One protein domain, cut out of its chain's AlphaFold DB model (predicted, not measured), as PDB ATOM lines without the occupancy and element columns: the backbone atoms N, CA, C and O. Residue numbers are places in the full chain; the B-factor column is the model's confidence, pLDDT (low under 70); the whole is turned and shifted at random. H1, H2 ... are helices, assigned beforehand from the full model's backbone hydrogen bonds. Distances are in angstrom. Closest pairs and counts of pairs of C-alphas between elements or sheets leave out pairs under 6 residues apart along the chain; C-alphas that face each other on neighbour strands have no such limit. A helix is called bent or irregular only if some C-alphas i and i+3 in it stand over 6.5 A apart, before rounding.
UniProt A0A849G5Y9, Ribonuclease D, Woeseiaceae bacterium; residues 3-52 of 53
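AT A GLANCE: This is residues 3 to 52 of the 53 residues of the protein "Ribonuclease D" of Woeseiaceae bacterium (UniProt A0A849G5Y9). Look first at H4, the longest helix: it runs over the open side of a curved row made by H1, H2 and H3, so that the four short helices make a small cluster with few contacts between them. H1 and H2 sit together toward one end of the long axis and H3 toward the other, while residues 30 to 38 fold the chain back from H3 to H4. The printed part has 50 residues with four named helices, in the order H1, H2, H3, H4, and no named strand; its class is all helix. The whole is compact, with a radius of gyration of the C-alphas of 9.9 A, and elongated, spanning 29 by 18 by 16 A.

IN THESE COORDINATES: Find C-alpha 39 at (-19.872, -15.127, -22.543); from there H4, residues 39 to 50, runs 14.2 A to C-alpha 50 at (-31.177, -17.893, -30.728). H4 is irregular: C-alphas 44 and 47 are 7.7 A apart, against about 5 A in a regular helix. Then go back to C-alpha 3 at (-23.764, -9.085, -36.896), where H1, residues 3 to 9, begins; it is 10.0 A long. H2 takes residues 14 to 17, and H3, residues 20 to 29, is 13.4 A long.

HOW THE PARTS SIT: Begin at H4, which only just touches H1, with 3 pairs of C-alphas within 8 A and with residues 44 to 45 of H4 alone. Their closest C-alphas, those of Cys 6 and Ala 44, are 6.7 A apart. The lines of H1 and H4 stand at a steep tilt of 39 degrees, opposite ways. H4 also only just touches H2, with 3 such pairs and with its residues 41 to 45 alone; the closest C-alphas are those of Leu 17 and Arg 41, 6.1 A apart. Farther along H4, look at Leu 49: its C-alpha and that of Ile 26 are the closest of H3 and H4, 8.0 A apart. H3 and H4 are close but not clearly touching, at a steep tilt of 41 degrees, the same way. H1 and H2 touch, and their closest C-alphas, those of Ala 7 and Ala 14, are 4.9 A apart. H2 and H3 meet only through their link, and H1 and H3 are apart. In the backbones of H1 and H3 every O i to N i+4 pair is within hydrogen-bond range; in H4 5 of 8 are, and H2 is too short for such a pair.

THE WHOLE: Look at Gly 11 and Ser 29 for the two C-alphas farthest apart, 29.0 A. The printed part runs from residue 3 to residue 52 with no cut. The links from H1 to H2 and from H2 to H3 are tight, the link of 9 residues from H3 to H4 is short, and no link is long. In the B-factor column the mean pLDDT of the printed part is 91.4, and no printed residue is under 70.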
ATOM      1  N   VAL A   3     -25.134  -8.771 -37.366       88.44
ATOM      2  CA  VAL A   3     -23.764  -9.085 -36.896       88.44
ATOM      3  C   VAL A   3     -22.743  -7.983 -37.225       88.44
ATOM      4  O   VAL A   3     -21.893  -7.659 -36.404       88.44
ATOM      5  N   GLN A   4     -22.825  -7.380 -38.417       89.81
ATOM      6  CA  GLN A   4     -21.908  -6.315 -38.843       89.81
ATOM      7  C   GLN A   4     -22.154  -5.002 -38.093       89.81
ATOM      8  O   GLN A   4     -21.226  -4.217 -37.936       89.81
ATOM      9  N   GLN A   5     -23.392  -4.745 -37.661       90.75
ATOM     10  CA  GLN A   5     -23.701  -3.573 -36.845       90.75
ATOM     11  C   GLN A   5     -23.118  -3.746 -35.444       90.75
ATOM     12  O   GLN A   5     -22.300  -2.923 -35.054       90.75
ATOM     13  N   CYS A   6     -23.402  -4.867 -34.772       92.62
ATOM     14  CA  CYS A   6     -22.825  -5.154 -33.457       92.62
ATOM     15  C   CYS A   6     -21.293  -5.092 -33.493       92.62
ATOM     16  O   CYS A   6     -20.674  -4.487 -32.629       92.62
ATOM     17  N   ALA A   7     -20.657  -5.645 -34.531       92.19
ATOM     18  CA  ALA A   7     -19.204  -5.579 -34.680       92.19
ATOM     19  C   ALA A   7     -18.660  -4.144 -34.687       92.19
ATOM     20  O   ALA A   7     -17.658  -3.869 -34.027       92.19
ATOM     21  N   ARG A   8     -19.350  -3.223 -35.371       93.50
ATOM     22  CA  ARG A   8     -19.004  -1.796 -35.353       93.50
ATOM     23  C   ARG A   8     -19.204  -1.177 -33.978       93.50
ATOM     24  O   ARG A   8     -18.326  -0.443 -33.542       93.50
ATOM     25  N   ASP A   9     -20.298  -1.504 -33.299       92.81
ATOM     26  CA  ASP A   9     -20.611  -0.957 -31.974       92.81
ATOM     27  C   ASP A   9     -19.561  -1.378 -30.926       92.81
ATOM     28  O   ASP A   9     -19.204  -0.597 -30.048       92.81
ATOM     29  N   PHE A  10     -19.001  -2.584 -31.066       90.62
ATOM     30  CA  PHE A  10     -17.895  -3.084 -30.240       90.62
ATOM     31  C   PHE A  10     -16.498  -2.677 -30.744       90.62
ATOM     32  O   PHE A  10     -15.508  -2.963 -30.073       90.62
ATOM     33  N   GLY A  11     -16.383  -2.037 -31.914       93.56
ATOM     34  CA  GLY A  11     -15.095  -1.653 -32.502       93.56
ATOM     35  C   GLY A  11     -14.209  -2.840 -32.908       93.56
ATOM     36  O   GLY A  11     -12.984  -2.728 -32.897       93.56
ATOM     37  N   ILE A  12     -14.809  -3.982 -33.252       93.00
ATOM     38  CA  ILE A  12     -14.109  -5.229 -33.596       93.00
ATOM     39  C   ILE A  12     -14.478  -5.721 -34.996       93.00
ATOM     40  O   ILE A  12     -15.491  -5.340 -35.581       93.00
ATOM     41  N   ALA A  13     -13.673  -6.635 -35.536       93.88
ATOM     42  CA  ALA A  13     -14.032  -7.338 -36.762       93.88
ATOM     43  C   ALA A  13     -15.232  -8.268 -36.522       93.88
ATOM     44  O   ALA A  13     -15.293  -8.972 -35.513       93.88
ATOM     45  N   ALA A  14     -16.157  -8.349 -37.482       92.56
ATOM     46  CA  ALA A  14     -17.334  -9.217 -37.377       92.56
ATOM     47  C   ALA A  14     -16.976 -10.700 -37.164       92.56
ATOM     48  O   ALA A  14     -17.671 -11.400 -36.434       92.56
ATOM     49  N   GLU A  15     -15.849 -11.158 -37.712       91.75
ATOM     50  CA  GLU A  15     -15.332 -12.519 -37.508       91.75
ATOM     51  C   GLU A  15     -14.904 -12.798 -36.057       91.75
ATOM     52  O   GLU A  15     -14.846 -13.955 -35.649       91.75
ATOM     53  N   THR A  16     -14.652 -11.755 -35.255       91.25
ATOM     54  CA  THR A  16     -14.374 -11.883 -33.813       91.25
ATOM     55  C   THR A  16     -15.648 -12.178 -33.014       91.25
ATOM     56  O   THR A  16     -15.588 -12.859 -31.982       91.25
ATOM     57  N   LEU A  17     -16.796 -11.687 -33.500       91.69
ATOM     58  CA  LEU A  17     -18.127 -11.976 -32.963       91.69
ATOM     59  C   LEU A  17     -18.598 -13.364 -33.378       91.69
ATOM     60  O   LEU A  17     -18.924 -14.168 -32.512       91.69
ATOM     61  N   ALA A  18     -18.618 -13.637 -34.681       91.94
ATOM     62  CA  ALA A  18     -18.958 -14.945 -35.216       91.94
ATOM     63  C   ALA A  18     -18.356 -15.119 -36.610       91.94
ATOM     64  O   ALA A  18     -18.484 -14.252 -37.480       91.94
ATOM     65  N   SER A  19     -17.716 -16.262 -36.850       92.38
ATOM     66  CA  SER A  19     -17.181 -16.562 -38.181       92.38
ATOM     67  C   SER A  19     -18.308 -16.886 -39.167       92.38
ATOM     68  O   SER A  19     -19.372 -17.368 -38.779       92.38
ATOM     69  N   LYS A  20     -18.065 -16.715 -40.473       91.25
ATOM     70  CA  LYS A  20     -19.034 -17.115 -41.510       91.25
ATOM     71  C   LYS A  20     -19.450 -18.585 -41.377       91.25
ATOM     72  O   LYS A  20     -20.628 -18.895 -41.497       91.25
ATOM     73  N   ARG A  21     -18.492 -19.480 -41.100       91.62
ATOM     74  CA  ARG A  21     -18.747 -20.916 -40.900       91.62
ATOM     75  C   ARG A  21     -19.644 -21.168 -39.688       91.62
ATOM     76  O   ARG A  21     -20.557 -21.979 -39.774       91.62
ATOM     77  N   GLU A  22     -19.375 -20.486 -38.581       91.62
ATOM     78  CA  GLU A  22     -20.160 -20.598 -37.349       91.62
ATOM     79  C   GLU A  22     -21.590 -20.087 -37.561       91.62
ATOM     80  O   GLU A  22     -22.538 -20.805 -37.259       91.62
ATOM     81  N   LEU A  23     -21.757 -18.920 -38.195       91.38
ATOM     82  CA  LEU A  23     -23.074 -18.389 -38.562       91.38
ATOM     83  C   LEU A  23     -23.837 -19.324 -39.501       91.38
ATOM     84  O   LEU A  23     -25.028 -19.537 -39.308       91.38
ATOM     85  N   SER A  24     -23.171 -19.910 -40.499       91.56
ATOM     86  CA  SER A  24     -23.800 -20.894 -41.384       91.56
ATOM     87  C   SER A  24     -24.254 -22.141 -40.627       91.56
ATOM     88  O   SER A  24     -25.368 -22.594 -40.855       91.56
ATOM     89  N   ALA A  25     -23.442 -22.676 -39.710       91.88
ATOM     90  CA  ALA A  25     -23.825 -23.838 -38.907       91.88
ATOM     91  C   ALA A  25     -25.037 -23.546 -38.005       91.88
ATOM     92  O   ALA A  25     -25.924 -24.386 -37.871       91.88
ATOM     93  N   ILE A  26     -25.102 -22.344 -37.431       92.38
ATOM     94  CA  ILE A  26     -26.240 -21.897 -36.622       92.38
ATOM     95  C   ILE A  26     -27.488 -21.768 -37.496       92.38
ATOM     96  O   ILE A  26     -28.472 -22.455 -37.259       92.38
ATOM     97  N   ILE A  27     -27.436 -20.932 -38.535       88.19
ATOM     98  CA  ILE A  27     -28.614 -20.548 -39.327       88.19
ATOM     99  C   ILE A  27     -29.158 -21.722 -40.152       88.19
ATOM    100  O   ILE A  27     -30.365 -21.841 -40.323       88.19
ATOM    101  N   ILE A  28     -28.282 -22.569 -40.700       88.12
ATOM    102  CA  ILE A  28     -28.690 -23.649 -41.613       88.12
ATOM    103  C   ILE A  28     -29.013 -24.927 -40.840       88.12
ATOM    104  O   ILE A  28     -29.961 -25.627 -41.180       88.12
ATOM    105  N   SER A  29     -28.200 -25.266 -39.839       86.38
ATOM    106  CA  SER A  29     -28.285 -26.559 -39.149       86.38
ATOM    107  C   SER A  29     -28.934 -26.464 -37.770       86.38
ATOM    108  O   SER A  29     -29.063 -27.486 -37.105       86.38
ATOM    109  N   GLY A  30     -29.298 -25.260 -37.315       87.94
ATOM    110  CA  GLY A  30     -29.810 -25.038 -35.964       87.94
ATOM    111  C   GLY A  30     -28.779 -25.335 -34.876       87.94
ATOM    112  O   GLY A  30     -29.154 -25.652 -33.751       87.94
ATOM    113  N   ASN A  31     -27.479 -25.297 -35.200       88.69
ATOM    114  CA  ASN A  31     -26.444 -25.699 -34.256       88.69
ATOM    115  C   ASN A  31     -26.327 -24.691 -33.102       88.69
ATOM    116  O   ASN A  31     -25.794 -23.597 -33.286       88.69
ATOM    117  N   GLN A  32     -26.786 -25.088 -31.914       90.25
ATOM    118  CA  GLN A  32     -26.696 -24.304 -30.679       90.25
ATOM    119  C   GLN A  32     -25.394 -24.546 -29.894       90.25
ATOM    120  O   GLN A  32     -25.119 -23.836 -28.929       90.25
ATOM    121  N   ASP A  33     -24.559 -25.499 -30.315       90.50
ATOM    122  CA  ASP A  33     -23.238 -25.742 -29.730       90.50
ATOM    123  C   ASP A  33     -22.195 -24.814 -30.375       90.50
ATOM    124  O   ASP A  33     -21.400 -25.190 -31.240       90.50
ATOM    125  N   SER A  34     -22.279 -23.533 -30.014       90.69
ATOM    126  CA  SER A  34     -21.429 -22.475 -30.550       90.69
ATOM    127  C   SER A  34     -21.010 -21.488 -29.469       90.69
ATOM    128  O   SER A  34     -21.790 -21.098 -28.596       90.69
ATOM    129  N   ARG A  35     -19.767 -21.000 -29.568       91.00
ATOM    130  CA  ARG A  35     -19.222 -20.024 -28.617       91.00
ATOM    131  C   ARG A  35     -19.928 -18.674 -28.702       91.00
ATOM    132  O   ARG A  35     -19.840 -17.911 -27.740       91.00
ATOM    133  N   VAL A  36     -20.638 -18.384 -29.795       93.12
ATOM    134  CA  VAL A  36     -21.450 -17.164 -29.913       93.12
ATOM    135  C   VAL A  36     -22.587 -17.119 -28.884       93.12
ATOM    136  O   VAL A  36     -23.005 -16.034 -28.501       93.12
ATOM    137  N   PHE A  37     -23.034 -18.270 -28.367       94.69
ATOM    138  CA  PHE A  37     -24.079 -18.372 -27.337       94.69
ATOM    139  C   PHE A  37     -23.530 -18.379 -25.906       94.69
ATOM    140  O   PHE A  37     -24.245 -18.686 -24.950       94.69
ATOM    141  N   SER A  38     -22.255 -18.021 -25.739       92.94
ATOM    142  CA  SER A  38     -21.576 -17.984 -24.446       92.94
ATOM    143  C   SER A  38     -20.825 -16.667 -24.224       92.94
ATOM    144  O   SER A  38     -20.402 -15.999 -25.174       92.94
ATOM    145  N   GLY A  39     -20.644 -16.301 -22.951       93.12
ATOM    146  CA  GLY A  39     -19.872 -15.127 -22.543       93.12
ATOM    147  C   GLY A  39     -20.367 -13.817 -23.166       93.12
ATOM    148  O   GLY A  39     -21.553 -13.646 -23.431       93.12
ATOM    149  N   TRP A  40     -19.440 -12.896 -23.432       92.69
ATOM    150  CA  TRP A  40     -19.768 -11.567 -23.963       92.69
ATOM    151  C   TRP A  40     -20.386 -11.606 -25.372       92.69
ATOM    152  O   TRP A  40     -21.185 -10.736 -25.711       92.69
ATOM    153  N   ARG A  41     -20.074 -12.624 -26.190       94.31
ATOM    154  CA  ARG A  41     -20.671 -12.788 -27.529       94.31
ATOM    155  C   ARG A  41     -22.166 -13.082 -27.455       94.31
ATOM    156  O   ARG A  41     -22.915 -12.618 -28.315       94.31
ATOM    157  N   ARG A  42     -22.594 -13.793 -26.404       94.31
ATOM    158  CA  ARG A  42     -24.009 -14.071 -26.155       94.31
ATOM    159  C   ARG A  42     -24.791 -12.778 -25.995       94.31
ATOM    160  O   ARG A  42     -25.739 -12.551 -26.735       94.31
ATOM    161  N   SER A  43     -24.312 -11.925 -25.093       92.19
ATOM    162  CA  SER A  43     -24.907 -10.618 -24.812       92.19
ATOM    163  C   SER A  43     -24.839  -9.663 -26.003       92.19
ATOM    164  O   SER A  43     -25.670  -8.774 -26.112       92.19
ATOM    165  N   ALA A  44     -23.848  -9.827 -26.885       92.75
ATOM    166  CA  ALA A  44     -23.679  -8.974 -28.053       92.75
ATOM    167  C   ALA A  44     -24.610  -9.329 -29.223       92.75
ATOM    168  O   ALA A  44     -25.099  -8.431 -29.898       92.75
ATOM    169  N   ILE A  45     -24.789 -10.620 -29.522       92.81
ATOM    170  CA  ILE A  45     -25.580 -11.080 -30.680       92.81
ATOM    171  C   ILE A  45     -26.151 -12.497 -30.506       92.81
ATOM    172  O   ILE A  45     -27.076 -12.879 -31.218       92.81
ATOM    173  N   GLY A  46     -25.612 -13.310 -29.593       93.12
ATOM    174  CA  GLY A  46     -26.026 -14.706 -29.439       93.12
ATOM    175  C   GLY A  46     -27.495 -14.874 -29.051       93.12
ATOM    176  O   GLY A  46     -28.159 -15.728 -29.629       93.12
ATOM    177  N   ASP A  47     -28.031 -14.048 -28.147       93.19
ATOM    178  CA  ASP A  47     -29.456 -14.125 -27.779       93.19
ATOM    179  C   ASP A  47     -30.371 -13.773 -28.969       93.19
ATOM    180  O   ASP A  47     -31.402 -14.408 -29.185       93.19
ATOM    181  N   GLU A  48     -29.954 -12.826 -29.811       90.94
ATOM    182  CA  GLU A  48     -30.673 -12.488 -31.039       90.94
ATOM    183  C   GLU A  48     -30.613 -13.593 -32.096       90.94
ATOM    184  O   GLU A  48     -31.577 -13.780 -32.833       90.94
ATOM    185  N   LEU A  49     -29.487 -14.304 -32.196       90.56
ATOM    186  CA  LEU A  49     -29.348 -15.451 -33.091       90.56
ATOM    187  C   LEU A  49     -30.200 -16.632 -32.615       90.56
ATOM    188  O   LEU A  49     -30.809 -17.288 -33.452       90.56
ATOM    189  N   LEU A  50     -30.291 -16.869 -31.300       90.69
ATOM    190  CA  LEU A  50     -31.177 -17.893 -30.728       90.69
ATOM    191  C   LEU A  50     -32.648 -17.608 -31.026       90.69
ATOM    192  O   LEU A  50     -33.392 -18.537 -31.302       90.69
ATOM    193  N   ALA A  51     -33.062 -16.339 -31.014       89.38
ATOM    194  CA  ALA A  51     -34.437 -15.949 -31.327       89.38
ATOM    195  C   ALA A  51     -34.827 -16.144 -32.809       89.38
ATOM    196  O   ALA A  51     -35.989 -15.944 -33.162       89.38
ATOM    197  N   LEU A  52     -33.866 -16.470 -33.682       85.38
ATOM    198  CA  LEU A  52     -34.082 -16.720 -35.111       85.38
ATOM    199  C   LEU A  52     -34.074 -18.216 -35.473       85.38
ATOM    200  O   LEU A  52     -34.296 -18.533 -36.644       85.38
TER     201      LEU A  52